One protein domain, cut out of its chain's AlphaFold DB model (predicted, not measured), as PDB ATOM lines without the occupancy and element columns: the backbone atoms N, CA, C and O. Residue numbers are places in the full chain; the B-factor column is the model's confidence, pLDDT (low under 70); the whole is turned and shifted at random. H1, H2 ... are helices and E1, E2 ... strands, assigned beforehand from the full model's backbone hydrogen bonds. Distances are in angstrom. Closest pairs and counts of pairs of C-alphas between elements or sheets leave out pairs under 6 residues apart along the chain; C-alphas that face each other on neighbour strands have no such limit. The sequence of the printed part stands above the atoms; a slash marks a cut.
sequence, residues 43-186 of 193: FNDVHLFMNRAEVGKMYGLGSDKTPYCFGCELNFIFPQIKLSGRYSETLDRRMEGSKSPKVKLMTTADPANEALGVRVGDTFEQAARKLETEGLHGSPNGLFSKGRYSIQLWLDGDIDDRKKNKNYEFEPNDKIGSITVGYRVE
ATOM      1  N   PHE A  43     344.207 187.034 244.035       59.75
ATOM      2  CA  PHE A  43     343.621 187.453 245.301       59.75
ATOM      3  C   PHE A  43     342.113 187.511 245.112       59.75
ATOM      4  O   PHE A  43     341.614 188.548 244.680       59.75
ATOM      5  N   ASN A  44     341.446 186.376 245.344       47.03
ATOM      6  CA  ASN A  44     340.010 186.099 245.192       47.03
ATOM      7  C   ASN A  44     339.350 186.454 243.834       47.03
ATOM      8  O   ASN A  44     338.591 185.628 243.358       47.03
ATOM      9  N   ASP A  45     339.714 187.548 243.150       49.25
ATOM     10  CA  ASP A  45     339.300 187.933 241.785       49.25
ATOM     11  C   ASP A  45     340.329 188.810 241.024       49.25
ATOM     12  O   ASP A  45     340.186 189.050 239.824       49.25
ATOM     13  N   VAL A  46     341.395 189.301 241.677       51.66
ATOM     14  CA  VAL A  46     342.403 190.156 241.017       51.66
ATOM     15  C   VAL A  46     343.598 189.332 240.557       51.66
ATOM     16  O   VAL A  46     344.323 188.741 241.360       51.66
ATOM     17  N   HIS A  47     343.819 189.333 239.245       57.88
ATOM     18  CA  HIS A  47     344.942 188.661 238.605       57.88
ATOM     19  C   HIS A  47     346.179 189.563 238.545       57.88
ATOM     20  O   HIS A  47     346.109 190.691 238.056       57.88
ATOM     21  N   LEU A  48     347.347 189.027 238.920       57.88
ATOM     22  CA  LEU A  48     348.654 189.713 238.792       57.88
ATOM     23  C   LEU A  48     349.052 190.007 237.338       57.88
ATOM     24  O   LEU A  48     350.049 190.674 237.059       57.88
ATOM     25  N   PHE A  49     348.268 189.482 236.406       58.56
ATOM     26  CA  PHE A  49     348.557 189.441 234.990       58.56
ATOM     27  C   PHE A  49     347.954 190.589 234.188       58.56
ATOM     28  O   PHE A  49     348.202 190.674 232.990       58.56
ATOM     29  N   MET A  50     347.221 191.511 234.813       56.94
ATOM     30  CA  MET A  50     346.686 192.656 234.075       56.94
ATOM     31  C   MET A  50     347.825 193.516 233.508       56.94
ATOM     32  O   MET A  50     348.845 193.767 234.164       56.94
ATOM     33  N   ASN A  51     347.705 193.931 232.250       60.00
ATOM     34  CA  ASN A  51     348.662 194.818 231.595       60.00
ATOM     35  C   ASN A  51     348.382 196.294 231.938       60.00
ATOM     36  O   ASN A  51     347.318 196.648 232.445       60.00
ATOM     37  N   ARG A  52     349.350 197.181 231.667       62.72
ATOM     38  CA  ARG A  52     349.240 198.614 231.991       62.72
ATOM     39  C   ARG A  52     347.995 199.266 231.379       62.72
ATOM     40  O   ARG A  52     347.404 200.131 232.015       62.72
ATOM     41  N   ALA A  53     347.584 198.856 230.176       66.06
ATOM     42  CA  ALA A  53     346.397 199.403 229.524       66.06
ATOM     43  C   ALA A  53     345.104 198.970 230.233       66.06
ATOM     44  O   ALA A  53     344.196 199.780 230.384       66.06
ATOM     45  N   GLU A  54     345.017 197.726 230.703       66.94
ATOM     46  CA  GLU A  54     343.877 197.226 231.484       66.94
ATOM     47  C   GLU A  54     343.764 197.936 232.831       66.94
ATOM     48  O   GLU A  54     342.691 198.425 233.179       66.94
ATOM     49  N   VAL A  55     344.878 198.084 233.553       64.00
ATOM     50  CA  VAL A  55     344.878 198.835 234.816       64.00
ATOM     51  C   VAL A  55     344.576 200.317 234.566       64.00
ATOM     52  O   VAL A  55     343.778 200.916 235.284       64.00
ATOM     53  N   GLY A  56     345.128 200.897 233.496       62.50
ATOM     54  CA  GLY A  56     344.874 202.278 233.088       62.50
ATOM     55  C   GLY A  56     343.415 202.557 232.714       62.50
ATOM     56  O   GLY A  56     342.919 203.645 232.995       62.50
ATOM     57  N   LYS A  57     342.695 201.581 232.145       66.81
ATOM     58  CA  LYS A  57     341.244 201.690 231.898       66.81
ATOM     59  C   LYS A  57     340.438 201.797 233.193       66.81
ATOM     60  O   LYS A  57     339.412 202.464 233.200       66.81
ATOM     61  N   MET A  58     340.885 201.142 234.264       61.34
ATOM     62  CA  MET A  58     340.176 201.118 235.547       61.34
ATOM     63  C   MET A  58     340.537 202.304 236.453       61.34
ATOM     64  O   MET A  58     339.674 202.812 237.161       61.34
ATOM     65  N   TYR A  59     341.796 202.753 236.422       58.19
ATOM     66  CA  TYR A  59     342.351 203.704 237.398       58.19
ATOM     67  C   TYR A  59     342.864 205.016 236.796       58.19
ATOM     68  O   TYR A  59     343.336 205.891 237.523       58.19
ATOM     69  N   GLY A  60     342.785 205.170 235.473       54.91
ATOM     70  CA  GLY A  60     343.510 206.213 234.755       54.91
ATOM     71  C   GLY A  60     345.001 205.881 234.635       54.91
ATOM     72  O   GLY A  60     345.518 204.958 235.258       54.91
ATOM     73  N   LEU A  61     345.724 206.636 233.809       59.94
ATOM     74  CA  LEU A  61     347.131 206.354 233.485       59.94
ATOM     75  C   LEU A  61     348.135 206.729 234.601       59.94
ATOM     76  O   LEU A  61     349.337 206.566 234.398       59.94
ATOM     77  N   GLY A  62     347.660 207.180 235.771       51.09
ATOM     78  CA  GLY A  62     348.488 207.687 236.875       51.09
ATOM     79  C   GLY A  62     348.995 209.119 236.649       51.09
ATOM     80  O   GLY A  62     348.774 209.706 235.593       51.09
ATOM     81  N   SER A  63     349.656 209.705 237.658       44.41
ATOM     82  CA  SER A  63     350.286 211.033 237.564       44.41
ATOM     83  C   SER A  63     351.799 210.946 237.777       44.41
ATOM     84  O   SER A  63     352.238 210.481 238.833       44.41
ATOM     85  N   ASP A  64     352.570 211.460 236.820       45.25
ATOM     86  CA  ASP A  64     354.034 211.539 236.846       45.25
ATOM     87  C   ASP A  64     354.533 212.549 237.877       45.25
ATOM     88  O   ASP A  64     354.629 213.746 237.612       45.25
ATOM     89  N   LYS A  65     354.858 212.075 239.083       40.69
ATOM     90  CA  LYS A  65     355.477 212.915 240.123       40.69
ATOM     91  C   LYS A  65     357.001 212.788 240.185       40.69
ATOM     92  O   LYS A  65     357.627 213.489 240.975       40.69
ATOM     93  N   THR A  66     357.610 211.932 239.363       44.91
ATOM     94  CA  THR A  66     359.066 211.742 239.324       44.91
ATOM     95  C   THR A  66     359.654 212.458 238.104       44.91
ATOM     96  O   THR A  66     359.337 212.079 236.975       44.91
ATOM     97  N   PRO A  67     360.524 213.469 238.287       37.56
ATOM     98  CA  PRO A  67     361.229 214.095 237.173       37.56
ATOM     99  C   PRO A  67     361.970 213.034 236.347       37.56
ATOM    100  O   PRO A  67     362.645 212.175 236.914       37.56
ATOM    101  N   TYR A  68     361.843 213.106 235.019       40.78
ATOM    102  CA  TYR A  68     362.469 212.193 234.044       40.78
ATOM    103  C   TYR A  68     361.940 210.750 234.019       40.78
ATOM    104  O   TYR A  68     362.598 209.872 233.465       40.78
ATOM    105  N   CYS A  69     360.751 210.498 234.565       43.12
ATOM    106  CA  CYS A  69     360.090 209.203 234.447       43.12
ATOM    107  C   CYS A  69     358.639 209.401 234.011       43.12
ATOM    108  O   CYS A  69     357.805 209.735 234.842       43.12
ATOM    109  N   PHE A  70     358.355 209.222 232.716       33.88
ATOM    110  CA  PHE A  70     356.994 209.292 232.180       33.88
ATOM    111  C   PHE A  70     356.322 207.913 232.242       33.88
ATOM    112  O   PHE A  70     356.718 206.994 231.529       33.88
ATOM    113  N   GLY A  71     355.302 207.747 233.082       43.66
ATOM    114  CA  GLY A  71     354.515 206.519 233.214       43.66
ATOM    115  C   GLY A  71     355.247 205.347 233.865       43.66
ATOM    116  O   GLY A  71     354.820 204.203 233.711       43.66
ATOM    117  N   CYS A  72     356.346 205.621 234.567       51.84
ATOM    118  CA  CYS A  72     357.218 204.590 235.112       51.84
ATOM    119  C   CYS A  72     356.633 203.853 236.301       51.84
ATOM    120  O   CYS A  72     357.075 202.740 236.539       51.84
ATOM    121  N   GLU A  73     355.720 204.461 237.065       58.59
ATOM    122  CA  GLU A  73     355.085 203.835 238.222       58.59
ATOM    123  C   GLU A  73     353.583 204.110 238.235       58.59
ATOM    124  O   GLU A  73     353.143 205.251 238.359       58.59
ATOM    125  N   LEU A  74     352.786 203.052 238.128       63.41
ATOM    126  CA  LEU A  74     351.338 203.108 238.268       63.41
ATOM    127  C   LEU A  74     350.966 202.432 239.585       63.41
ATOM    128  O   LEU A  74     351.059 201.209 239.701       63.41
ATOM    129  N   ASN A  75     350.548 203.225 240.569       66.38
ATOM    130  CA  ASN A  75     349.987 202.717 241.817       66.38
ATOM    131  C   ASN A  75     348.462 202.697 241.712       66.38
ATOM    132  O   ASN A  75     347.859 203.664 241.250       66.38
ATOM    133  N   PHE A  76     347.842 201.617 242.161       66.94
ATOM    134  CA  PHE A  76     346.394 201.455 242.168       66.94
ATOM    135  C   PHE A  76     345.953 200.789 243.465       66.94
ATOM    136  O   PHE A  76     346.698 200.029 244.083       66.94
ATOM    137  N   ILE A  77     344.741 201.108 243.904       64.69
ATOM    138  CA  ILE A  77     344.163 200.592 245.142       64.69
ATOM    139  C   ILE A  77     342.748 200.130 244.810       64.69
ATOM    140  O   ILE A  77     341.993 200.851 244.163       64.69
ATOM    141  N   PHE A  78     342.395 198.937 245.271       66.00
ATOM    142  CA  PHE A  78     341.044 198.395 245.290       66.00
ATOM    143  C   PHE A  78     340.562 198.396 246.752       66.00
ATOM    144  O   PHE A  78     340.733 197.396 247.453       66.00
ATOM    145  N   PRO A  79     339.984 199.504 247.260       62.06
ATOM    146  CA  PRO A  79     339.701 199.645 248.690       62.06
ATOM    147  C   PRO A  79     338.695 198.611 249.204       62.06
ATOM    148  O   PRO A  79     338.828 198.139 250.328       62.06
ATOM    149  N   GLN A  80     337.722 198.231 248.368       59.22
ATOM    150  CA  GLN A  80     336.660 197.281 248.723       59.22
ATOM    151  C   GLN A  80     337.190 195.886 249.071       59.22
ATOM    152  O   GLN A  80     336.606 195.208 249.906       59.22
ATOM    153  N   ILE A  81     338.310 195.489 248.465       59.34
ATOM    154  CA  ILE A  81     338.984 194.204 248.703       59.34
ATOM    155  C   ILE A  81     340.353 194.387 249.380       59.34
ATOM    156  O   ILE A  81     341.174 193.472 249.369       59.34
ATOM    157  N   LYS A  82     340.617 195.597 249.906       66.62
ATOM    158  CA  LYS A  82     341.853 196.018 250.594       66.62
ATOM    159  C   LYS A  82     343.140 195.563 249.898       66.62
ATOM    160  O   LYS A  82     344.112 195.154 250.536       66.62
ATOM    161  N   LEU A  83     343.144 195.670 248.573       69.94
ATOM    162  CA  LEU A  83     344.277 195.321 247.732       69.94
ATOM    163  C   LEU A  83     344.918 196.594 247.190       69.94
ATOM    164  O   LEU A  83     344.237 197.540 246.799       69.94
ATOM    165  N   SER A  84     346.240 196.620 247.152       72.56
ATOM    166  CA  SER A  84     347.009 197.660 246.473       72.56
ATOM    167  C   SER A  84     347.939 197.013 245.466       72.56
ATOM    168  O   SER A  84     348.344 195.866 245.629       72.56
ATOM    169  N   GLY A  85     348.277 197.728 244.408       72.88
ATOM    170  CA  GLY A  85     349.228 197.247 243.431       72.88
ATOM    171  C   GLY A  85     350.075 198.364 242.868       72.88
ATOM    172  O   GLY A  85     349.747 199.549 242.956       72.88
ATOM    173  N   ARG A  86     351.211 197.953 242.324       71.81
ATOM    174  CA  ARG A  86     352.201 198.828 241.723       71.81
ATOM    175  C   ARG A  86     352.756 198.158 240.484       71.81
ATOM    176  O   ARG A  86     353.281 197.050 240.549       71.81
ATOM    177  N   TYR A  87     352.668 198.852 239.367       68.25
ATOM    178  CA  TYR A  87     353.412 198.534 238.160       68.25
ATOM    179  C   TYR A  87     354.595 199.489 238.095       68.25
ATOM    180  O   TYR A  87     354.367 200.691 238.175       68.25
ATOM    181  N   SER A  88     355.827 198.994 237.962       63.94
ATOM    182  CA  SER A  88     356.984 199.860 237.722       63.94
ATOM    183  C   SER A  88     357.848 199.375 236.573       63.94
ATOM    184  O   SER A  88     358.232 198.209 236.532       63.94
ATOM    185  N   GLU A  89     358.213 200.289 235.684       57.38
ATOM    186  CA  GLU A  89     359.181 200.069 234.607       57.38
ATOM    187  C   GLU A  89     360.634 200.228 235.084       57.38
ATOM    188  O   GLU A  89     361.563 199.936 234.340       57.38
ATOM    189  N   THR A  90     360.848 200.704 236.320       52.09
ATOM    190  CA  THR A  90     362.181 201.100 236.812       52.09
ATOM    191  C   THR A  90     362.535 200.568 238.202       52.09
ATOM    192  O   THR A  90     363.546 200.981 238.760       52.09
ATOM    193  N   LEU A  91     361.753 199.645 238.773       52.28
ATOM    194  CA  LEU A  91     361.990 199.126 240.132       52.28
ATOM    195  C   LEU A  91     363.305 198.333 240.284       52.28
ATOM    196  O   LEU A  91     363.742 198.117 241.412       52.28
ATOM    197  N   ASP A  92     363.964 197.952 239.185       48.50
ATOM    198  CA  ASP A  92     365.232 197.212 239.196       48.50
ATOM    199  C   ASP A  92     366.362 198.005 238.504       48.50
ATOM    200  O   ASP A  92     366.893 197.613 237.466       48.50
ATOM    201  N   ARG A  93     366.726 199.182 239.043       46.28
ATOM    202  CA  ARG A  93     367.779 200.076 238.489       46.28
ATOM    203  C   ARG A  93     369.220 199.541 238.621       46.28
ATOM    204  O   ARG A  93     370.156 200.331 238.689       46.28
ATOM    205  N   ARG A  94     369.433 198.225 238.717       45.88
ATOM    206  CA  ARG A  94     370.768 197.641 238.955       45.88
ATOM    207  C   ARG A  94     371.546 197.228 237.707       45.88
ATOM    208  O   ARG A  94     372.629 196.676 237.857       45.88
ATOM    209  N   MET A  95     371.065 197.514 236.502       40.94
ATOM    210  CA  MET A  95     371.839 197.238 235.291       40.94
ATOM    211  C   MET A  95     371.979 198.497 234.444       40.94
ATOM    212  O   MET A  95     371.034 198.945 233.800       40.94
ATOM    213  N   GLU A  96     373.179 199.076 234.451       38.16
ATOM    214  CA  GLU A  96     373.588 200.020 233.416       38.16
ATOM    215  C   GLU A  96     373.478 199.322 232.050       38.16
ATOM    216  O   GLU A  96     374.098 198.287 231.813       38.16
ATOM    217  N   GLY A  97     372.659 199.873 231.153       46.31
ATOM    218  CA  GLY A  97     372.617 199.473 229.744       46.31
ATOM    219  C   GLY A  97     371.605 198.391 229.349       46.31
ATOM    220  O   GLY A  97     371.460 198.148 228.152       46.31
ATOM    221  N   SER A  98     370.856 197.786 230.279       43.22
ATOM    222  CA  SER A  98     369.737 196.889 229.944       43.22
ATOM    223  C   SER A  98     368.407 197.464 230.434       43.22
ATOM    224  O   SER A  98     368.338 198.131 231.465       43.22
ATOM    225  N   LYS A  99     367.333 197.262 229.660       49.44
ATOM    226  CA  LYS A  99     365.975 197.634 230.078       49.44
ATOM    227  C   LYS A  99     365.674 196.895 231.386       49.44
ATOM    228  O   LYS A  99     365.608 195.669 231.379       49.44
ATOM    229  N   SER A 100     365.535 197.625 232.494       46.38
ATOM    230  CA  SER A 100     365.170 197.040 233.784       46.38
ATOM    231  C   SER A 100     363.884 196.222 233.636       46.38
ATOM    232  O   SER A 100     362.929 196.715 233.024       46.38
ATOM    233  N   PRO A 101     363.824 194.993 234.177       49.56
ATOM    234  CA  PRO A 101     362.609 194.206 234.116       49.56
ATOM    235  C   PRO A 101     361.481 194.965 234.811       49.56
ATOM    236  O   PRO A 101     361.643 195.467 235.928       49.56
ATOM    237  N   LYS A 102     360.329 195.052 234.147       61.69
ATOM    238  CA  LYS A 102     359.165 195.704 234.736       61.69
ATOM    239  C   LYS A 102     358.651 194.814 235.860       61.69
ATOM    240  O   LYS A 102     358.566 193.596 235.707       61.69
ATOM    241  N   VAL A 103     358.327 195.405 237.000       60.47
ATOM    242  CA  VAL A 103     357.866 194.666 238.175       60.47
ATOM    243  C   VAL A 103     356.401 194.984 238.403       60.47
ATOM    244  O   VAL A 103     356.019 196.147 238.552       60.47
ATOM    245  N   LYS A 104     355.584 193.935 238.439       73.25
ATOM    246  CA  LYS A 104     354.190 194.004 238.869       73.25
ATOM    247  C   LYS A 104     354.114 193.501 240.294       73.25
ATOM    248  O   LYS A 104     354.515 192.373 240.554       73.25
ATOM    249  N   LEU A 105     353.622 194.338 241.196       77.69
ATOM    250  CA  LEU A 105     353.429 194.011 242.599       77.69
ATOM    251  C   LEU A 105     351.950 194.132 242.942       77.69
ATOM    252  O   LEU A 105     351.312 195.109 242.549       77.69
ATOM    253  N   MET A 106     351.430 193.191 243.718       78.62
ATOM    254  CA  MET A 106     350.149 193.344 244.406       78.62
ATOM    255  C   MET A 106     350.297 192.942 245.858       78.62
ATOM    256  O   MET A 106     350.896 191.916 246.162       78.62
ATOM    257  N   THR A 107     349.736 193.757 246.736       83.75
ATOM    258  CA  THR A 107     349.811 193.602 248.179       83.75
ATOM    259  C   THR A 107     348.411 193.577 248.765       83.75
ATOM    260  O   THR A 107     347.600 194.458 248.470       83.75
ATOM    261  N   THR A 108     348.151 192.613 249.640       82.00
ATOM    262  CA  THR A 108     346.942 192.555 250.469       82.00
ATOM    263  C   THR A 108     347.326 192.528 251.942       82.00
ATOM    264  O   THR A 108     348.283 191.854 252.323       82.00
ATOM    265  N   ALA A 109     346.561 193.247 252.758       85.00
ATOM    266  CA  ALA A 109     346.541 193.108 254.217       85.00
ATOM    267  C   ALA A 109     345.190 192.542 254.703       85.00
ATOM    268  O   ALA A 109     344.896 192.549 255.892       85.00
ATOM    269  N   ASP A 110     344.330 192.090 253.781       82.94
ATOM    270  CA  ASP A 110     343.044 191.481 254.122       82.94
ATOM    271  C   ASP A 110     343.207 189.999 254.505       82.94
ATOM    272  O   ASP A 110     343.682 189.226 253.666       82.94
ATOM    273  N   PRO A 111     342.757 189.567 255.702       82.81
ATOM    274  CA  PRO A 111     342.682 188.154 256.085       82.81
ATOM    275  C   PRO A 111     341.794 187.294 255.184       82.81
ATOM    276  O   PRO A 111     341.941 186.073 255.174       82.81
ATOM    277  N   ALA A 112     340.872 187.901 254.429       81.12
ATOM    278  CA  ALA A 112     340.032 187.177 253.479       81.12
ATOM    279  C   ALA A 112     340.792 186.720 252.221       81.12
ATOM    280  O   ALA A 112     340.319 185.833 251.511       81.12
ATOM    281  N   ASN A 113     341.949 187.321 251.930       77.25
ATOM    282  CA  ASN A 113     342.744 187.034 250.743       77.25
ATOM    283  C   ASN A 113     343.918 186.104 251.080       77.25
ATOM    284  O   ASN A 113     344.531 186.204 252.143       77.25
ATOM    285  N   GLU A 114     344.285 185.245 250.131       83.69
ATOM    286  CA  GLU A 114     345.454 184.373 250.238       83.69
ATOM    287  C   GLU A 114     346.309 184.411 248.967       83.69
ATOM    288  O   GLU A 114     345.821 184.728 247.883       83.69
ATOM    289  N   ALA A 115     347.594 184.089 249.103       82.81
ATOM    290  CA  ALA A 115     348.507 183.884 247.982       82.81
ATOM    291  C   ALA A 115     349.212 182.542 248.158       82.81
ATOM    292  O   ALA A 115     349.926 182.347 249.139       82.81
ATOM    293  N   LEU A 116     349.000 181.615 247.217       83.31
ATOM    294  CA  LEU A 116     349.524 180.244 247.302       83.31
ATOM    295  C   LEU A 116     349.209 179.582 248.664       83.31
ATOM    296  O   LEU A 116     350.069 178.994 249.314       83.31
ATOM    297  N   GLY A 117     347.971 179.765 249.140       84.62
ATOM    298  CA  GLY A 117     347.493 179.242 250.424       84.62
ATOM    299  C   GLY A 117     348.011 179.964 251.676       84.62
ATOM    300  O   GLY A 117     347.595 179.614 252.784       84.62
ATOM    301  N   VAL A 118     348.899 180.958 251.547       90.31
ATOM    302  CA  VAL A 118     349.338 181.818 252.661       90.31
ATOM    303  C   VAL A 118     348.296 182.895 252.927       90.31
ATOM    304  O   VAL A 118     347.897 183.600 252.000       90.31
ATOM    305  N   ARG A 119     347.898 183.054 254.190       91.62
ATOM    306  CA  ARG A 119     346.913 184.048 254.643       91.62
ATOM    307  C   ARG A 119     347.547 185.101 255.535       91.62
ATOM    308  O   ARG A 119     348.502 184.831 256.262       91.62
ATOM    309  N   VAL A 120     346.966 186.297 255.529       89.56
ATOM    310  CA  VAL A 120     347.248 187.293 256.569       89.56
ATOM    311  C   VAL A 120     346.793 186.718 257.919       89.56
ATOM    312  O   VAL A 120     345.681 186.204 258.037       89.56
ATOM    313  N   GLY A 121     347.673 186.763 258.919       89.62
ATOM    314  CA  GLY A 121     347.504 186.147 260.238       89.62
ATOM    315  C   GLY A 121     348.120 184.747 260.399       89.62
ATOM    316  O   GLY A 121     348.197 184.248 261.532       89.62
ATOM    317  N   ASP A 122     348.601 184.117 259.318       94.00
ATOM    318  CA  ASP A 122     349.444 182.917 259.422       94.00
ATOM    319  C   ASP A 122     350.726 183.246 260.208       94.00
ATOM    320  O   ASP A 122     351.171 184.400 260.246       94.00
ATOM    321  N   THR A 123     351.321 182.244 260.866       95.12
ATOM    322  CA  THR A 123     352.681 182.421 261.399       95.12
ATOM    323  C   THR A 123     353.709 182.368 260.272       95.12
ATOM    324  O   THR A 123     353.463 181.751 259.230       95.12
ATOM    325  N   PHE A 124     354.878 182.973 260.477       94.19
ATOM    326  CA  PHE A 124     355.959 182.940 259.502       94.19
ATOM    327  C   PHE A 124     356.360 181.507 259.145       94.19
ATOM    328  O   PHE A 124     356.448 181.191 257.964       94.19
ATOM    329  N   GLU A 125     356.506 180.614 260.126       95.81
ATOM    330  CA  GLU A 125     356.838 179.205 259.874       95.81
ATOM    331  C   GLU A 125     355.775 178.500 259.015       95.81
ATOM    332  O   GLU A 125     356.101 177.784 258.064       95.81
ATOM    333  N   GLN A 126     354.488 178.729 259.304       96.56
ATOM    334  CA  GLN A 126     353.388 178.155 258.527       96.56
ATOM    335  C   GLN A 126     353.391 178.672 257.089       96.56
ATOM    336  O   GLN A 126     353.244 177.886 256.150       96.56
ATOM    337  N   ALA A 127     353.558 179.982 256.917       95.38
ATOM    338  CA  ALA A 127     353.620 180.618 255.614       95.38
ATOM    339  C   ALA A 127     354.836 180.128 254.814       95.38
ATOM    340  O   ALA A 127     354.677 179.682 253.680       95.38
ATOM    341  N   ALA A 128     356.023 180.129 255.424       95.50
ATOM    342  CA  ALA A 128     357.269 179.669 254.819       95.50
ATOM    343  C   ALA A 128     357.139 178.236 254.302       95.50
ATOM    344  O   ALA A 128     357.389 177.978 253.127       95.50
ATOM    345  N   ARG A 129     356.620 177.324 255.132       95.75
ATOM    346  CA  ARG A 129     356.425 175.923 254.751       95.75
ATOM    347  C   ARG A 129     355.486 175.753 253.557       95.75
ATOM    348  O   ARG A 129     355.746 174.914 252.693       95.75
ATOM    349  N   LYS A 130     354.393 176.522 253.490       94.69
ATOM    350  CA  LYS A 130     353.473 176.501 252.337       94.69
ATOM    351  C   LYS A 130     354.197 176.943 251.063       94.69
ATOM    352  O   LYS A 130     354.125 176.254 250.053       94.69
ATOM    353  N   LEU A 131     354.955 178.037 251.127       92.50
ATOM    354  CA  LEU A 131     355.688 178.572 249.974       92.50
ATOM    355  C   LEU A 131     356.819 177.654 249.505       92.50
ATOM    356  O   LEU A 131     356.998 177.461 248.304       92.50
ATOM    357  N   GLU A 132     357.548 177.043 250.434       92.25
ATOM    358  CA  GLU A 132     358.574 176.046 250.124       92.25
ATOM    359  C   GLU A 132     357.976 174.788 249.488       92.25
ATOM    360  O   GLU A 132     358.565 174.227 248.564       92.25
ATOM    361  N   THR A 133     356.775 174.382 249.912       90.81
ATOM    362  CA  THR A 133     356.038 173.262 249.297       90.81
ATOM    363  C   THR A 133     355.681 173.556 247.834       90.81
ATOM    364  O   THR A 133     355.765 172.667 246.991       90.81
ATOM    365  N   GLU A 134     355.385 174.815 247.502       85.00
ATOM    366  CA  GLU A 134     355.175 175.292 246.122       85.00
ATOM    367  C   GLU A 134     356.494 175.458 245.323       85.00
ATOM    368  O   GLU A 134     356.519 175.817 244.132       85.00
ATOM    369  N   GLY A 135     357.628 175.165 245.962       86.94
ATOM    370  CA  GLY A 135     358.962 175.226 245.377       86.94
ATOM    371  C   GLY A 135     359.531 176.639 245.292       86.94
ATOM    372  O   GLY A 135     360.363 176.893 244.420       86.94
ATOM    373  N   LEU A 136     359.068 177.570 246.133       88.75
ATOM    374  CA  LEU A 136     359.753 178.843 246.324       88.75
ATOM    375  C   LEU A 136     360.898 178.687 247.326       88.75
ATOM    376  O   LEU A 136     360.762 178.021 248.347       88.75
ATOM    377  N   HIS A 137     362.003 179.381 247.073       90.50
ATOM    378  CA  HIS A 137     363.124 179.465 248.003       90.50
ATOM    379  C   HIS A 137     363.027 180.750 248.823       90.50
ATOM    380  O   HIS A 137     362.970 181.841 248.250       90.50
ATOM    381  N   GLY A 138     362.977 180.602 250.147       88.12
ATOM    382  CA  GLY A 138     362.835 181.692 251.108       88.12
ATOM    383  C   GLY A 138     364.153 182.224 251.652       88.12
ATOM    384  O   GLY A 138     365.143 181.501 251.744       88.12
ATOM    385  N   SER A 139     364.141 183.484 252.072       87.06
ATOM    386  CA  SER A 139     365.118 184.057 252.989       87.06
ATOM    387  C   SER A 139     364.474 184.374 254.345       87.06
ATOM    388  O   SER A 139     363.267 184.630 254.411       87.06
ATOM    389  N   PRO A 140     365.267 184.419 255.432       85.38
ATOM    390  CA  PRO A 140     364.749 184.638 256.787       85.38
ATOM    391  C   PRO A 140     363.986 185.957 256.979       85.38
ATOM    392  O   PRO A 140     363.206 186.094 257.908       85.38
ATOM    393  N   ASN A 141     364.161 186.934 256.088       84.12
ATOM    394  CA  ASN A 141     363.446 188.217 256.097       84.12
ATOM    395  C   ASN A 141     362.079 188.185 255.372       84.12
ATOM    396  O   ASN A 141     361.521 189.237 255.043       84.12
ATOM    397  N   GLY A 142     361.570 186.995 255.047       88.50
ATOM    398  CA  GLY A 142     360.242 186.810 254.471       88.50
ATOM    399  C   GLY A 142     360.135 186.970 252.955       88.50
ATOM    400  O   GLY A 142     359.013 186.985 252.449       88.50
ATOM    401  N   LEU A 143     361.248 187.087 252.222       90.88
ATOM    402  CA  LEU A 143     361.239 187.065 250.756       90.88
ATOM    403  C   LEU A 143     361.380 185.631 250.240       90.88
ATOM    404  O   LEU A 143     362.365 184.959 250.511       90.88
ATOM    405  N   PHE A 144     360.432 185.188 249.428       92.12
ATOM    406  CA  PHE A 144     360.423 183.892 248.763       92.12
ATOM    407  C   PHE A 144     360.432 184.107 247.260       92.12
ATOM    408  O   PHE A 144     359.745 184.999 246.767       92.12
ATOM    409  N   SER A 145     361.186 183.311 246.506       88.44
ATOM    410  CA  SER A 145     361.267 183.475 245.053       88.44
ATOM    411  C   SER A 145     361.413 182.165 244.288       88.44
ATOM    412  O   SER A 145     361.922 181.171 244.804       88.44
ATOM    413  N   LYS A 146     360.941 182.179 243.039       83.06
ATOM    414  CA  LYS A 146     361.055 181.089 242.066       83.06
ATOM    415  C   LYS A 146     361.107 181.696 240.664       83.06
ATOM    416  O   LYS A 146     360.109 182.213 240.166       83.06
ATOM    417  N   GLY A 147     362.286 181.707 240.048       79.25
ATOM    418  CA  GLY A 147     362.494 182.377 238.761       79.25
ATOM    419  C   GLY A 147     362.106 183.858 238.798       79.25
ATOM    420  O   GLY A 147     362.637 184.625 239.598       79.25
ATOM    421  N   ARG A 148     361.176 184.276 237.934       74.12
ATOM    422  CA  ARG A 148     360.682 185.668 237.857       74.12
ATOM    423  C   ARG A 148     359.660 186.038 238.936       74.12
ATOM    424  O   ARG A 148     359.218 187.187 238.991       74.12
ATOM    425  N   TYR A 149     359.261 185.070 239.748       78.75
ATOM    426  CA  TYR A 149     358.215 185.202 240.743       78.75
ATOM    427  C   TYR A 149     358.786 185.426 242.142       78.75
ATOM    428  O   TYR A 149     359.788 184.814 242.518       78.75
ATOM    429  N   SER A 150     358.125 186.269 242.932       86.69
ATOM    430  CA  SER A 150     358.464 186.480 244.336       86.69
ATOM    431  C   SER A 150     357.235 186.699 245.211       86.69
ATOM    432  O   SER A 150     356.309 187.389 244.799       86.69
ATOM    433  N   ILE A 151     357.262 186.210 246.446       89.88
ATOM    434  CA  ILE A 151     356.342 186.594 247.519       89.88
ATOM    435  C   ILE A 151     357.162 187.221 248.634       89.88
ATOM    436  O   ILE A 151     358.077 186.597 249.151       89.88
ATOM    437  N   GLN A 152     356.818 188.436 249.030       91.38
ATOM    438  CA  GLN A 152     357.328 189.071 250.233       91.38
ATOM    439  C   GLN A 152     356.239 189.047 251.304       91.38
ATOM    440  O   GLN A 152     355.148 189.586 251.114       91.38
ATOM    441  N   LEU A 153     356.561 188.441 252.440       91.38
ATOM    442  CA  LEU A 153     355.754 188.476 253.650       91.38
ATOM    443  C   LEU A 153     356.158 189.688 254.493       91.38
ATOM    444  O   LEU A 153     357.343 190.010 254.610       91.38
ATOM    445  N   TRP A 154     355.183 190.357 255.095       88.94
ATOM    446  CA  TRP A 154     355.390 191.502 255.979       88.94
ATOM    447  C   TRP A 154     354.681 191.255 257.303       88.94
ATOM    448  O   TRP A 154     353.587 190.696 257.304       88.94
ATOM    449  N   LEU A 155     355.272 191.689 258.413       86.50
ATOM    450  CA  LEU A 155     354.641 191.636 259.733       86.50
ATOM    451  C   LEU A 155     353.968 192.981 260.042       86.50
ATOM    452  O   LEU A 155     354.353 194.015 259.483       86.50
ATOM    453  N   ASP A 156     352.965 192.970 260.916       71.19
ATOM    454  CA  ASP A 156     352.329 194.198 261.398       71.19
ATOM    455  C   ASP A 156     353.295 194.998 262.291       71.19
ATOM    456  O   ASP A 156     353.928 194.450 263.188       71.19
ATOM    457  N   GLY A 157     353.406 196.309 262.044       61.94
ATOM    458  CA  GLY A 157     354.225 197.236 262.845       61.94
ATOM    459  C   GLY A 157     355.649 197.490 262.337       61.94
ATOM    460  O   GLY A 157     356.358 198.327 262.885       61.94
ATOM    461  N   ASP A 158     356.063 196.837 261.253       56.81
ATOM    462  CA  ASP A 158     357.489 196.579 261.033       56.81
ATOM    463  C   ASP A 158     358.159 197.423 259.923       56.81
ATOM    464  O   ASP A 158     359.298 197.190 259.528       56.81
ATOM    465  N   ILE A 159     357.484 198.445 259.385       55.53
ATOM    466  CA  ILE A 159     358.080 199.305 258.338       55.53
ATOM    467  C   ILE A 159     359.131 200.271 258.916       55.53
ATOM    468  O   ILE A 159     360.106 200.594 258.230       55.53
ATOM    469  N   ASP A 160     358.961 200.725 260.160       54.91
ATOM    470  CA  ASP A 160     359.802 201.784 260.733       54.91
ATOM    471  C   ASP A 160     361.000 201.262 261.543       54.91
ATOM    472  O   ASP A 160     362.070 201.878 261.496       54.91
ATOM    473  N   ASP A 161     360.891 200.093 262.180       54.28
ATOM    474  CA  ASP A 161     362.018 199.470 262.888       54.28
ATOM    475  C   ASP A 161     362.938 198.665 261.946       54.28
ATOM    476  O   ASP A 161     364.166 198.730 262.077       54.28
ATOM    477  N   ARG A 162     362.410 198.049 260.876       54.72
ATOM    478  CA  ARG A 162     363.226 197.329 259.868       54.72
ATOM    479  C   ARG A 162     364.101 198.214 258.996       54.72
ATOM    480  O   ARG A 162     365.152 197.771 258.538       54.72
ATOM    481  N   LYS A 163     363.734 199.484 258.782       50.38
ATOM    482  CA  LYS A 163     364.621 200.441 258.090       50.38
ATOM    483  C   LYS A 163     365.950 200.634 258.828       50.38
ATOM    484  O   LYS A 163     366.928 201.036 258.198       50.38
ATOM    485  N   LYS A 164     365.994 200.344 260.134       59.12
ATOM    486  CA  LYS A 164     367.185 200.506 260.976       59.12
ATOM    487  C   LYS A 164     368.051 199.246 261.046       59.12
ATOM    488  O   LYS A 164     369.257 199.388 261.229       59.12
ATOM    489  N   ASN A 165     367.497 198.044 260.846       66.00
ATOM    490  CA  ASN A 165     368.259 196.791 260.894       66.00
ATOM    491  C   ASN A 165     368.122 195.968 259.602       66.00
ATOM    492  O   ASN A 165     367.162 195.228 259.406       66.00
ATOM    493  N   LYS A 166     369.141 196.056 258.737       63.19
ATOM    494  CA  LYS A 166     369.206 195.321 257.460       63.19
ATOM    495  C   LYS A 166     369.353 193.799 257.613       63.19
ATOM    496  O   LYS A 166     369.182 193.102 256.619       63.19
ATOM    497  N   ASN A 167     369.660 193.307 258.815       71.56
ATOM    498  CA  ASN A 167     369.912 191.891 259.101       71.56
ATOM    499  C   ASN A 167     368.793 191.252 259.936       71.56
ATOM    500  O   ASN A 167     369.017 190.228 260.570       71.56
ATOM    501  N   TYR A 168     367.621 191.882 260.011       76.06
ATOM    502  CA  TYR A 168     366.500 191.323 260.756       76.06
ATOM    503  C   TYR A 168     365.943 190.065 260.067       76.06
ATOM    504  O   TYR A 168     365.714 190.062 258.853       76.06
ATOM    505  N   GLU A 169     365.708 189.026 260.863       85.94
ATOM    506  CA  GLU A 169     365.127 187.743 260.466       85.94
ATOM    507  C   GLU A 169     363.803 187.550 261.210       85.94
ATOM    508  O   GLU A 169     363.676 187.972 262.357       85.94
ATOM    509  N   PHE A 170     362.815 186.945 260.554       87.06
ATOM    510  CA  PHE A 170     361.506 186.695 261.149       87.06
ATOM    511  C   PHE A 170     361.595 185.501 262.095       87.06
ATOM    512  O   PHE A 170     362.214 184.479 261.781       87.06
ATOM    513  N   GLU A 171     360.916 185.602 263.228       90.38
ATOM    514  CA  GLU A 171     360.762 184.501 264.161       90.38
ATOM    515  C   GLU A 171     359.645 183.548 263.694       90.38
ATOM    516  O   GLU A 171     358.654 183.981 263.104       90.38
ATOM    517  N   PRO A 172     359.732 182.235 263.987       92.38
ATOM    518  CA  PRO A 172     358.744 181.244 263.541       92.38
ATOM    519  C   PRO A 172     357.279 181.591 263.855       92.38
ATOM    520  O   PRO A 172     356.380 181.274 263.069       92.38
ATOM    521  N   ASN A 173     357.036 182.254 264.991       93.19
ATOM    522  CA  ASN A 173     355.702 182.593 265.490       93.19
ATOM    523  C   ASN A 173     355.194 183.971 265.046       93.19
ATOM    524  O   ASN A 173     354.041 184.306 265.336       93.19
ATOM    525  N   ASP A 174     356.017 184.745 264.340       91.25
ATOM    526  CA  ASP A 174     355.651 186.074 263.873       91.25
ATOM    527  C   ASP A 174     354.431 186.030 262.955       91.25
ATOM    528  O   ASP A 174     354.280 185.127 262.129       91.25
ATOM    529  N   LYS A 175     353.540 187.012 263.100       92.69
ATOM    530  CA  LYS A 175     352.261 187.054 262.386       92.69
ATOM    531  C   LYS A 175     352.339 187.895 261.124       92.69
ATOM    532  O   LYS A 175     352.648 189.084 261.177       92.69
ATOM    533  N   ILE A 176     351.997 187.283 259.992       91.69
ATOM    534  CA  ILE A 176     351.982 187.975 258.703       91.69
ATOM    535  C   ILE A 176     350.860 189.017 258.697       91.69
ATOM    536  O   ILE A 176     349.688 188.659 258.738       91.69
ATOM    537  N   GLY A 177     351.220 190.295 258.616       87.69
ATOM    538  CA  GLY A 177     350.306 191.435 258.514       87.69
ATOM    539  C   GLY A 177     349.942 191.799 257.073       87.69
ATOM    540  O   GLY A 177     348.834 192.248 256.786       87.69
ATOM    541  N   SER A 178     350.846 191.558 256.117       89.06
ATOM    542  CA  SER A 178     350.517 191.680 254.692       89.06
ATOM    543  C   SER A 178     351.377 190.794 253.799       89.06
ATOM    544  O   SER A 178     352.463 190.348 254.171       89.06
ATOM    545  N   ILE A 179     350.871 190.533 252.597       89.19
ATOM    546  CA  ILE A 179     351.509 189.679 251.597       89.19
ATOM    547  C   ILE A 179     351.644 190.485 250.316       89.19
ATOM    548  O   ILE A 179     350.635 190.924 249.765       89.19
ATOM    549  N   THR A 180     352.869 190.655 249.826       87.75
ATOM    550  CA  THR A 180     353.147 191.219 248.504       87.75
ATOM    551  C   THR A 180     353.569 190.115 247.563       87.75
ATOM    552  O   THR A 180     354.547 189.419 247.804       87.75
ATOM    553  N   VAL A 181     352.893 190.012 246.434       85.69
ATOM    554  CA  VAL A 181     353.285 189.132 245.350       85.69
ATOM    555  C   VAL A 181     353.879 189.963 244.223       85.69
ATOM    556  O   VAL A 181     353.325 190.998 243.856       85.69
ATOM    557  N   GLY A 182     355.001 189.506 243.680       81.56
ATOM    558  CA  GLY A 182     355.754 190.165 242.632       81.56
ATOM    559  C   GLY A 182     356.059 189.273 241.443       81.56
ATOM    560  O   GLY A 182     356.364 188.092 241.590       81.56
ATOM    561  N   TYR A 183     356.006 189.870 240.257       77.69
ATOM    562  CA  TYR A 183     356.396 189.234 239.006       77.69
ATOM    563  C   TYR A 183     357.263 190.182 238.177       77.69
ATOM    564  O   TYR A 183     356.890 191.337 237.946       77.69
ATOM    565  N   ARG A 184     358.430 189.694 237.748       72.00
ATOM    566  CA  ARG A 184     359.365 190.405 236.867       72.00
ATOM    567  C   ARG A 184     359.069 190.056 235.406       72.00
ATOM    568  O   ARG A 184     358.934 188.883 235.082       72.00
ATOM    569  N   VAL A 185     359.013 191.046 234.517       62.53
ATOM    570  CA  VAL A 185     358.867 190.852 233.059       62.53
ATOM    571  C   VAL A 185     359.993 191.544 232.296       62.53
ATOM    572  O   VAL A 185     360.440 192.610 232.699       62.53
ATOM    573  N   GLU A 186     360.456 190.955 231.192       55.19
ATOM    574  CA  GLU A 186     361.582 191.482 230.395       55.19
ATOM    575  C   GLU A 186     361.207 192.651 229.468       55.19
ATOM    576  O   GLU A 186     362.056 193.464 229.109       55.19
TER     577      GLU A 186
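This is residues 43 to 186 of the 193 residues of an uncharacterized protein of Cohnella endophytica (UniProt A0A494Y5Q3). A twisted wall of six antiparallel strands has one helix over each end of one face, H1 over E1 and H2 over E5. A third, very short helix, H3, sits off the sheet among links. The 144 printed residues run H1 E1 E2 E3 H2 E4 E5 H3 E6, and the sheet's order is E1 E2 E3 E6 E5 E4. The class is mixed, helices and strands, with under half of the residues in named elements. The whole is compact, radius of gyration of the C-alphas 15.8 A, spanning 43 by 37 by 30 A.

Inner strands E3, residues 102 to 108, and E6, residues 176 to 185, pair through N 104 and O 183 at 2.9 A. E2, residues 83 to 88, is the antiparallel neighbour of E3, with N 86 and O 105 within hydrogen-bond range at 2.9 A. Edge strand E1, residues 73 to 78, is the antiparallel neighbour of E2, with N 76 and O 85 within hydrogen-bond range at 2.9 A; E1 E2 E3 form a meander, each strand the antiparallel neighbour of the one before. E5, residues 149 to 155, is the antiparallel neighbour of E6, with N 152 and O 180 within hydrogen-bond range at 2.8 A. Edge strand E4, residues 143 to 146, forms a hairpin with E5, N 144 and O 151 at 2.8 A. H1, residues 52 to 59, is on the sheet at a height of 9.5 A; its closest C-alphas to E1 are Tyr 59 and Phe 76, 6.6 A. H2, residues 124 to 133, is on the sheet at a height of 8.2 A and along E5, at 8 degrees on the local plane. H3, residues 159 to 162, is not on the sheet. Every O i to N i+4 pair in H1 and H2 is within hydrogen-bond range; H3 is too short for one.

H1 begins at C-alpha 52 (349.240, 198.614, 231.991). E6, 26.7 A long, ends at C-alpha 185 (358.867, 190.852, 233.059); E5 measures 20.4 A, E3 20.2 A and H2 14.1 A.

The C-alphas of Tyr 68 and Asn 173, the two farthest apart, are 43.7 A apart. The printed part has no cut. The links H1 to E1, E2 to E3, E3 to H2 and H3 to E6 are long. The pLDDT is under 70 in residues 43 to 83, 87 to 103, 157 to 166 and 185 to 186.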